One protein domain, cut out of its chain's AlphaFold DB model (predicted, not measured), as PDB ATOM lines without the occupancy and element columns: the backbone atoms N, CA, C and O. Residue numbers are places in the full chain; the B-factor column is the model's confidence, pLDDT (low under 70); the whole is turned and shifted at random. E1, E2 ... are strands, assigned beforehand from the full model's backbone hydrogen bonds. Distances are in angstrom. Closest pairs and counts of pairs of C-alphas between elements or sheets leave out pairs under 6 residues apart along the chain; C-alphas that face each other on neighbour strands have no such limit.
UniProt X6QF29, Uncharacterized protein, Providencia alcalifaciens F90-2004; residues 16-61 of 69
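AT A GLANCE: This is residues 16 to 61 of the 69 residues of an uncharacterized protein of Providencia alcalifaciens F90-2004 (UniProt X6QF29). The chain makes an open, elongated fold-back of two separate two-stranded hairpins: E1 and E2 form a short one near one end of the long axis, the link from E3 to E4 turns back near Arg 40 at the other end, and E4 and E5 form a longer hairpin on the returning side. The short strand E3 lies on the way between the two hairpins, and the tip of the second hairpin, residues 51 to 56, sticks out. The printed part has 46 residues, with five named strands in the order E1, E2, E3, E4, E5 and no named helix; each of the two sheets is an antiparallel pair, E1 with E2 and E4 with E5. The class is all strand, though under half of the residues, 19 of 46, are in named elements. The whole is loose, with a radius of gyration of the C-alphas of 12.5 A, and spans 37 by 21 by 16 A.

HOW THE PARTS SIT: E1, residues 19 to 21, and E2, residues 27 to 29, are antiparallel neighbours and a hairpin, at 162 degrees between their directions. Their C-alphas 20 and 28 face each other at 5.0 A, and N 20 and O 28 are within hydrogen-bond range at 2.8 A. E3, residues 34 to 36, pairs with no named strand and is apart from E1 and E2. E4, residues 47 to 51, and E5, residues 56 to 60, are a second antiparallel hairpin, at 156 degrees. Here C-alphas 50 and 57 face each other at 4.6 A; N 49 and O 58 are 2.9 A apart and N 47 and O 60 are 3.0 A apart, both within hydrogen-bond range. E1 and E2 are apart from E4 and E5. E3 is apart from E4, and it is only just apart from E5, their closest C-alphas being 8.1 A from each other.

IN THESE COORDINATES: E1 begins at C-alpha 19 (32.300, -46.421, 34.816). E1, E2 and E3 have three residues each. E4 runs 12.2 A from C-alpha 47 (17.393, -43.975, 29.954) to C-alpha 51. E5 runs 11.9 A and ends at C-alpha 60 (16.021, -48.049, 27.131).

THE WHOLE: The two C-alphas farthest apart, those of Asp 24 and Arg 40, are 37.7 A from each other. The links E1 to E2, E2 to E3 and E4 to E5 are tight; E3 to E4, with 10 residues, is short, and no link is long. The printed part has no cut. Its mean pLDDT is 78.3, and residues 32 to 33 and residue 35 are under 70 in this model.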
ATOM      1  N   TRP A  16      28.808 -45.855  24.116       73.75
ATOM      2  CA  TRP A  16      28.829 -45.410  25.498       73.75
ATOM      3  C   TRP A  16      29.941 -46.132  26.247       73.75
ATOM      4  O   TRP A  16      30.196 -47.317  26.027       73.75
ATOM      5  N   TYR A  17      30.606 -45.388  27.126       73.56
ATOM      6  CA  TYR A  17      31.552 -45.909  28.097       73.56
ATOM      7  C   TYR A  17      31.003 -45.613  29.489       73.56
ATOM      8  O   TYR A  17      30.666 -44.468  29.791       73.56
ATOM      9  N   VAL A  18      30.854 -46.652  30.306       76.38
ATOM     10  CA  VAL A  18      30.232 -46.555  31.627       76.38
ATOM     11  C   VAL A  18      31.231 -47.038  32.668       76.38
ATOM     12  O   VAL A  18      31.626 -48.205  32.649       76.38
ATOM     13  N   ASP A  19      31.587 -46.130  33.576       82.25
ATOM     14  CA  ASP A  19      32.300 -46.421  34.816       82.25
ATOM     15  C   ASP A  19      31.326 -46.268  35.992       82.25
ATOM     16  O   ASP A  19      30.740 -45.205  36.205       82.25
ATOM     17  N   ILE A  20      31.164 -47.327  36.779       80.25
ATOM     18  CA  ILE A  20      30.354 -47.354  37.997       80.25
ATOM     19  C   ILE A  20      31.313 -47.356  39.181       80.25
ATOM     20  O   ILE A  20      32.161 -48.240  39.294       80.25
ATOM     21  N   THR A  21      31.169 -46.381  40.076       85.50
ATOM     22  CA  THR A  21      31.842 -46.390  41.380       85.50
ATOM     23  C   THR A  21      30.798 -46.650  42.456       85.50
ATOM     24  O   THR A  21      29.841 -45.889  42.578       85.50
ATOM     25  N   THR A  22      30.953 -47.738  43.202       82.25
ATOM     26  CA  THR A  22      30.088 -48.070  44.339       82.25
ATOM     27  C   THR A  22      30.430 -47.206  45.550       82.25
ATOM     28  O   THR A  22      31.498 -46.599  45.622       82.25
ATOM     29  N   GLU A  23      29.529 -47.168  46.532       87.31
ATOM     30  CA  GLU A  23      29.728 -46.402  47.769       87.31
ATOM     31  C   GLU A  23      30.965 -46.866  48.563       87.31
ATOM     32  O   GLU A  23      31.675 -46.044  49.133       87.31
ATOM     33  N   ASP A  24      31.292 -48.164  48.517       93.31
ATOM     34  CA  ASP A  24      32.517 -48.730  49.107       93.31
ATOM     35  C   ASP A  24      33.791 -48.470  48.271       93.31
ATOM     36  O   ASP A  24      34.877 -48.927  48.625       93.31
ATOM     37  N   GLY A  25      33.676 -47.734  47.162       91.62
ATOM     38  CA  GLY A  25      34.794 -47.296  46.330       91.62
ATOM     39  C   GLY A  25      35.249 -48.291  45.260       91.62
ATOM     40  O   GLY A  25      36.220 -48.005  44.551       91.62
ATOM     41  N   LYS A  26      34.579 -49.439  45.090       88.31
ATOM     42  CA  LYS A  26      34.887 -50.353  43.978       88.31
ATOM     43  C   LYS A  26      34.489 -49.729  42.648       88.31
ATOM     44  O   LYS A  26      33.472 -49.050  42.527       88.31
ATOM     45  N   ARG A  27      35.308 -49.986  41.630       87.06
ATOM     46  CA  ARG A  27      35.106 -49.479  40.275       87.06
ATOM     47  C   ARG A  27      34.815 -50.626  39.324       87.06
ATOM     48  O   ARG A  27      35.596 -51.571  39.238       87.06
ATOM     49  N   TYR A  28      33.728 -50.495  38.585       78.81
ATOM     50  CA  TYR A  28      33.333 -51.398  37.516       78.81
ATOM     51  C   TYR A  28      33.314 -50.607  36.220       78.81
ATOM     52  O   TYR A  28      32.753 -49.519  36.174       78.81
ATOM     53  N   HIS A  29      33.914 -51.155  35.175       80.75
ATOM     54  CA  HIS A  29      33.861 -50.584  33.839       80.75
ATOM     55  C   HIS A  29      33.301 -51.623  32.882       80.75
ATOM     56  O   HIS A  29      33.514 -52.831  33.049       80.75
ATOM     57  N   ILE A  30      32.585 -51.163  31.864       74.62
ATOM     58  CA  ILE A  30      32.144 -52.053  30.795       74.62
ATOM     59  C   ILE A  30      33.366 -52.576  30.024       74.62
ATOM     60  O   ILE A  30      34.260 -51.820  29.649       74.62
ATOM     61  N   LYS A  31      33.420 -53.892  29.786       70.94
ATOM     62  CA  LYS A  31      34.538 -54.522  29.054       70.94
ATOM     63  C   LYS A  31      34.507 -54.220  27.557       70.94
ATOM     64  O   LYS A  31      35.545 -54.200  26.905       70.94
ATOM     65  N   SER A  32      33.313 -53.999  27.019       69.06
ATOM     66  CA  SER A  32      33.077 -53.636  25.628       69.06
ATOM     67  C   SER A  32      32.139 -52.444  25.588       69.06
ATOM     68  O   SER A  32      31.125 -52.429  26.288       69.06
ATOM     69  N   LYS A  33      32.463 -51.463  24.746       69.44
ATOM     70  CA  LYS A  33      31.540 -50.376  24.428       69.44
ATOM     71  C   LYS A  33      30.265 -50.983  23.844       69.44
ATOM     72  O   LYS A  33      30.366 -51.843  22.970       69.44
ATOM     73  N   PHE A  34      29.096 -50.559  24.308       72.69
ATOM     74  CA  PHE A  34      27.843 -50.967  23.678       72.69
ATOM     75  C   PHE A  34      27.400 -49.896  22.678       72.69
ATOM     76  O   PHE A  34      27.550 -48.695  22.921       72.69
ATOM     77  N   TYR A  35      26.922 -50.358  21.525       69.56
ATOM     78  CA  TYR A  35      26.446 -49.513  20.437       69.56
ATOM     79  C   TYR A  35      25.097 -48.892  20.802       69.56
ATOM     80  O   TYR A  35      24.182 -49.596  21.226       69.56
ATOM     81  N   CYS A  36      24.987 -47.578  20.635       70.69
ATOM     82  CA  CYS A  36      23.774 -46.810  20.848       70.69
ATOM     83  C   CYS A  36      23.611 -45.875  19.644       70.69
ATOM     84  O   CYS A  36      24.426 -44.985  19.438       70.69
ATOM     85  N   SER A  37      22.589 -46.080  18.818       71.69
ATOM     86  CA  SER A  37      22.218 -45.100  17.793       71.69
ATOM     87  C   SER A  37      21.088 -44.257  18.366       71.69
ATOM     88  O   SER A  37      20.033 -44.793  18.695       71.69
ATOM     89  N   MET A  38      21.337 -42.964  18.578       74.06
ATOM     90  CA  MET A  38      20.310 -42.026  19.031       74.06
ATOM     91  C   MET A  38      19.877 -41.179  17.854       74.06
ATOM     92  O   MET A  38      20.706 -40.617  17.140       74.06
ATOM     93  N   THR A  39      18.571 -41.055  17.687       74.44
ATOM     94  CA  THR A  39      17.971 -40.145  16.718       74.44
ATOM     95  C   THR A  39      17.448 -38.897  17.429       74.44
ATOM     96  O   THR A  39      17.334 -38.859  18.657       74.44
ATOM     97  N   ARG A  40      17.049 -37.869  16.668       76.06
ATOM     98  CA  ARG A  40      16.370 -36.692  17.245       76.06
ATOM     99  C   ARG A  40      15.133 -37.041  18.067       76.06
ATOM    100  O   ARG A  40      14.788 -36.297  18.979       76.06
ATOM    101  N   VAL A  41      14.434 -38.139  17.762       78.88
ATOM    102  CA  VAL A  41      13.233 -38.500  18.530       78.88
ATOM    103  C   VAL A  41      13.568 -39.029  19.925       78.88
ATOM    104  O   VAL A  41      12.703 -38.969  20.804       78.88
ATOM    105  N   ASP A  42      14.812 -39.468  20.139       76.25
ATOM    106  CA  ASP A  42      15.335 -39.999  21.398       76.25
ATOM    107  C   ASP A  42      15.977 -38.920  22.289       76.25
ATOM    108  O   ASP A  42      16.240 -39.169  23.469       76.25
ATOM    109  N   GLU A  43      16.209 -37.716  21.750       78.69
ATOM    110  CA  GLU A  43      16.856 -36.600  22.449       78.69
ATOM    111  C   GLU A  43      16.171 -36.302  23.792       78.69
ATOM    112  O   GLU A  43      14.970 -36.032  23.872       78.69
ATOM    113  N   GLY A  44      16.957 -36.385  24.872       77.38
ATOM    114  CA  GLY A  44      16.497 -36.161  26.246       77.38
ATOM    115  C   GLY A  44      15.599 -37.260  26.828       77.38
ATOM    116  O   GLY A  44      15.091 -37.089  27.935       77.38
ATOM    117  N   LYS A  45      15.392 -38.376  26.116       80.00
ATOM    118  CA  LYS A  45      14.472 -39.456  26.519       80.00
ATOM    119  C   LYS A  45      15.157 -40.789  26.801       80.00
ATOM    120  O   LYS A  45      14.546 -41.645  27.434       80.00
ATOM    121  N   VAL A  46      16.388 -40.987  26.330       77.25
ATOM    122  CA  VAL A  46      17.145 -42.227  26.560       77.25
ATOM    123  C   VAL A  46      17.439 -42.411  28.047       77.25
ATOM    124  O   VAL A  46      17.919 -41.496  28.717       77.25
ATOM    125  N   ILE A  47      17.177 -43.616  28.552       79.81
ATOM    126  CA  ILE A  47      17.393 -43.975  29.954       79.81
ATOM    127  C   ILE A  47      18.507 -45.015  30.033       79.81
ATOM    128  O   ILE A  47      18.431 -46.060  29.386       79.81
ATOM    129  N   LEU A  48      19.508 -44.753  30.872       79.06
ATOM    130  CA  LEU A  48      20.450 -45.768  31.337       79.06
ATOM    131  C   LEU A  48      19.916 -46.359  32.639       79.06
ATOM    132  O   LEU A  48      19.805 -45.652  33.642       79.06
ATOM    133  N   GLY A  49      19.557 -47.637  32.609       77.88
ATOM    134  CA  GLY A  49      18.960 -48.341  33.735       77.88
ATOM    135  C   GLY A  49      19.868 -49.442  34.263       77.88
ATOM    136  O   GLY A  49      20.517 -50.153  33.498       77.88
ATOM    137  N   ILE A  50      19.873 -49.611  35.584       80.38
ATOM    138  CA  ILE A  50      20.462 -50.770  36.258       80.38
ATOM    139  C   ILE A  50      19.315 -51.520  36.928       80.38
ATOM    140  O   ILE A  50      18.594 -50.947  37.742       80.38
ATOM    141  N   ASN A  51      19.142 -52.793  36.582       80.06
ATOM    142  CA  ASN A  51      18.232 -53.692  37.278       80.06
ATOM    143  C   ASN A  51      19.055 -54.690  38.098       80.06
ATOM    144  O   ASN A  51      19.728 -55.554  37.536       80.06
ATOM    145  N   GLY A  52      18.993 -54.551  39.424       75.19
ATOM    146  CA  GLY A  52      19.700 -55.423  40.358       75.19
ATOM    147  C   GLY A  52      19.101 -56.825  40.482       75.19
ATOM    148  O   GLY A  52      19.845 -57.758  40.745       75.19
ATOM    149  N   GLU A  53      17.796 -57.000  40.251       83.56
ATOM    150  CA  GLU A  53      17.148 -58.320  40.309       83.56
ATOM    151  C   GLU A  53      17.543 -59.194  39.119       83.56
ATOM    152  O   GLU A  53      17.766 -60.391  39.267       83.56
ATOM    153  N   SER A  54      17.644 -58.591  37.932       84.50
ATOM    154  CA  SER A  54      18.071 -59.292  36.720       84.50
ATOM    155  C   SER A  54      19.576 -59.193  36.456       84.50
ATOM    156  O   SER A  54      20.016 -59.636  35.404       84.50
ATOM    157  N   GLU A  55      20.335 -58.532  37.337       80.00
ATOM    158  CA  GLU A  55      21.775 -58.258  37.190       80.00
ATOM    159  C   GLU A  55      22.167 -57.624  35.838       80.00
ATOM    160  O   GLU A  55      23.238 -57.883  35.291       80.00
ATOM    161  N   ASN A  56      21.303 -56.760  35.290       74.62
ATOM    162  CA  ASN A  56      21.485 -56.189  33.953       74.62
ATOM    163  C   ASN A  56      21.672 -54.670  33.991       74.62
ATOM    164  O   ASN A  56      20.895 -53.942  34.614       74.62
ATOM    165  N   LEU A  57      22.659 -54.194  33.231       76.50
ATOM    166  CA  LEU A  57      22.756 -52.812  32.767       76.50
ATOM    167  C   LEU A  57      22.123 -52.744  31.377       76.50
ATOM    168  O   LEU A  57      22.491 -53.524  30.499       76.50
ATOM    169  N   TYR A  58      21.198 -51.815  31.163       77.56
ATOM    170  CA  TYR A  58      20.518 -51.671  29.882       77.56
ATOM    171  C   TYR A  58      20.324 -50.208  29.498       77.56
ATOM    172  O   TYR A  58      20.266 -49.314  30.345       77.56
ATOM    173  N   VAL A  59      20.190 -49.985  28.194       76.56
ATOM    174  CA  VAL A  59      19.714 -48.722  27.637       76.56
ATOM    175  C   VAL A  59      18.298 -48.929  27.146       76.56
ATOM    176  O   VAL A  59      18.015 -49.885  26.427       76.56
ATOM    177  N   HIS A  60      17.407 -48.038  27.553       78.88
ATOM    178  CA  HIS A  60      16.021 -48.049  27.131       78.88
ATOM    179  C   HIS A  60      15.727 -46.822  26.266       78.88
ATOM    180  O   HIS A  60      15.969 -45.686  26.682       78.88
ATOM    181  N   TYR A  61      15.183 -47.080  25.075       76.00
ATOM    182  CA  TYR A  61      14.781 -46.078  24.090       76.00
ATOM    183  C   TYR A  61      13.250 -46.012  24.039       76.00
ATOM    184  O   TYR A  61      12.633 -46.733  23.250       76.00
TER     185      TYR A  61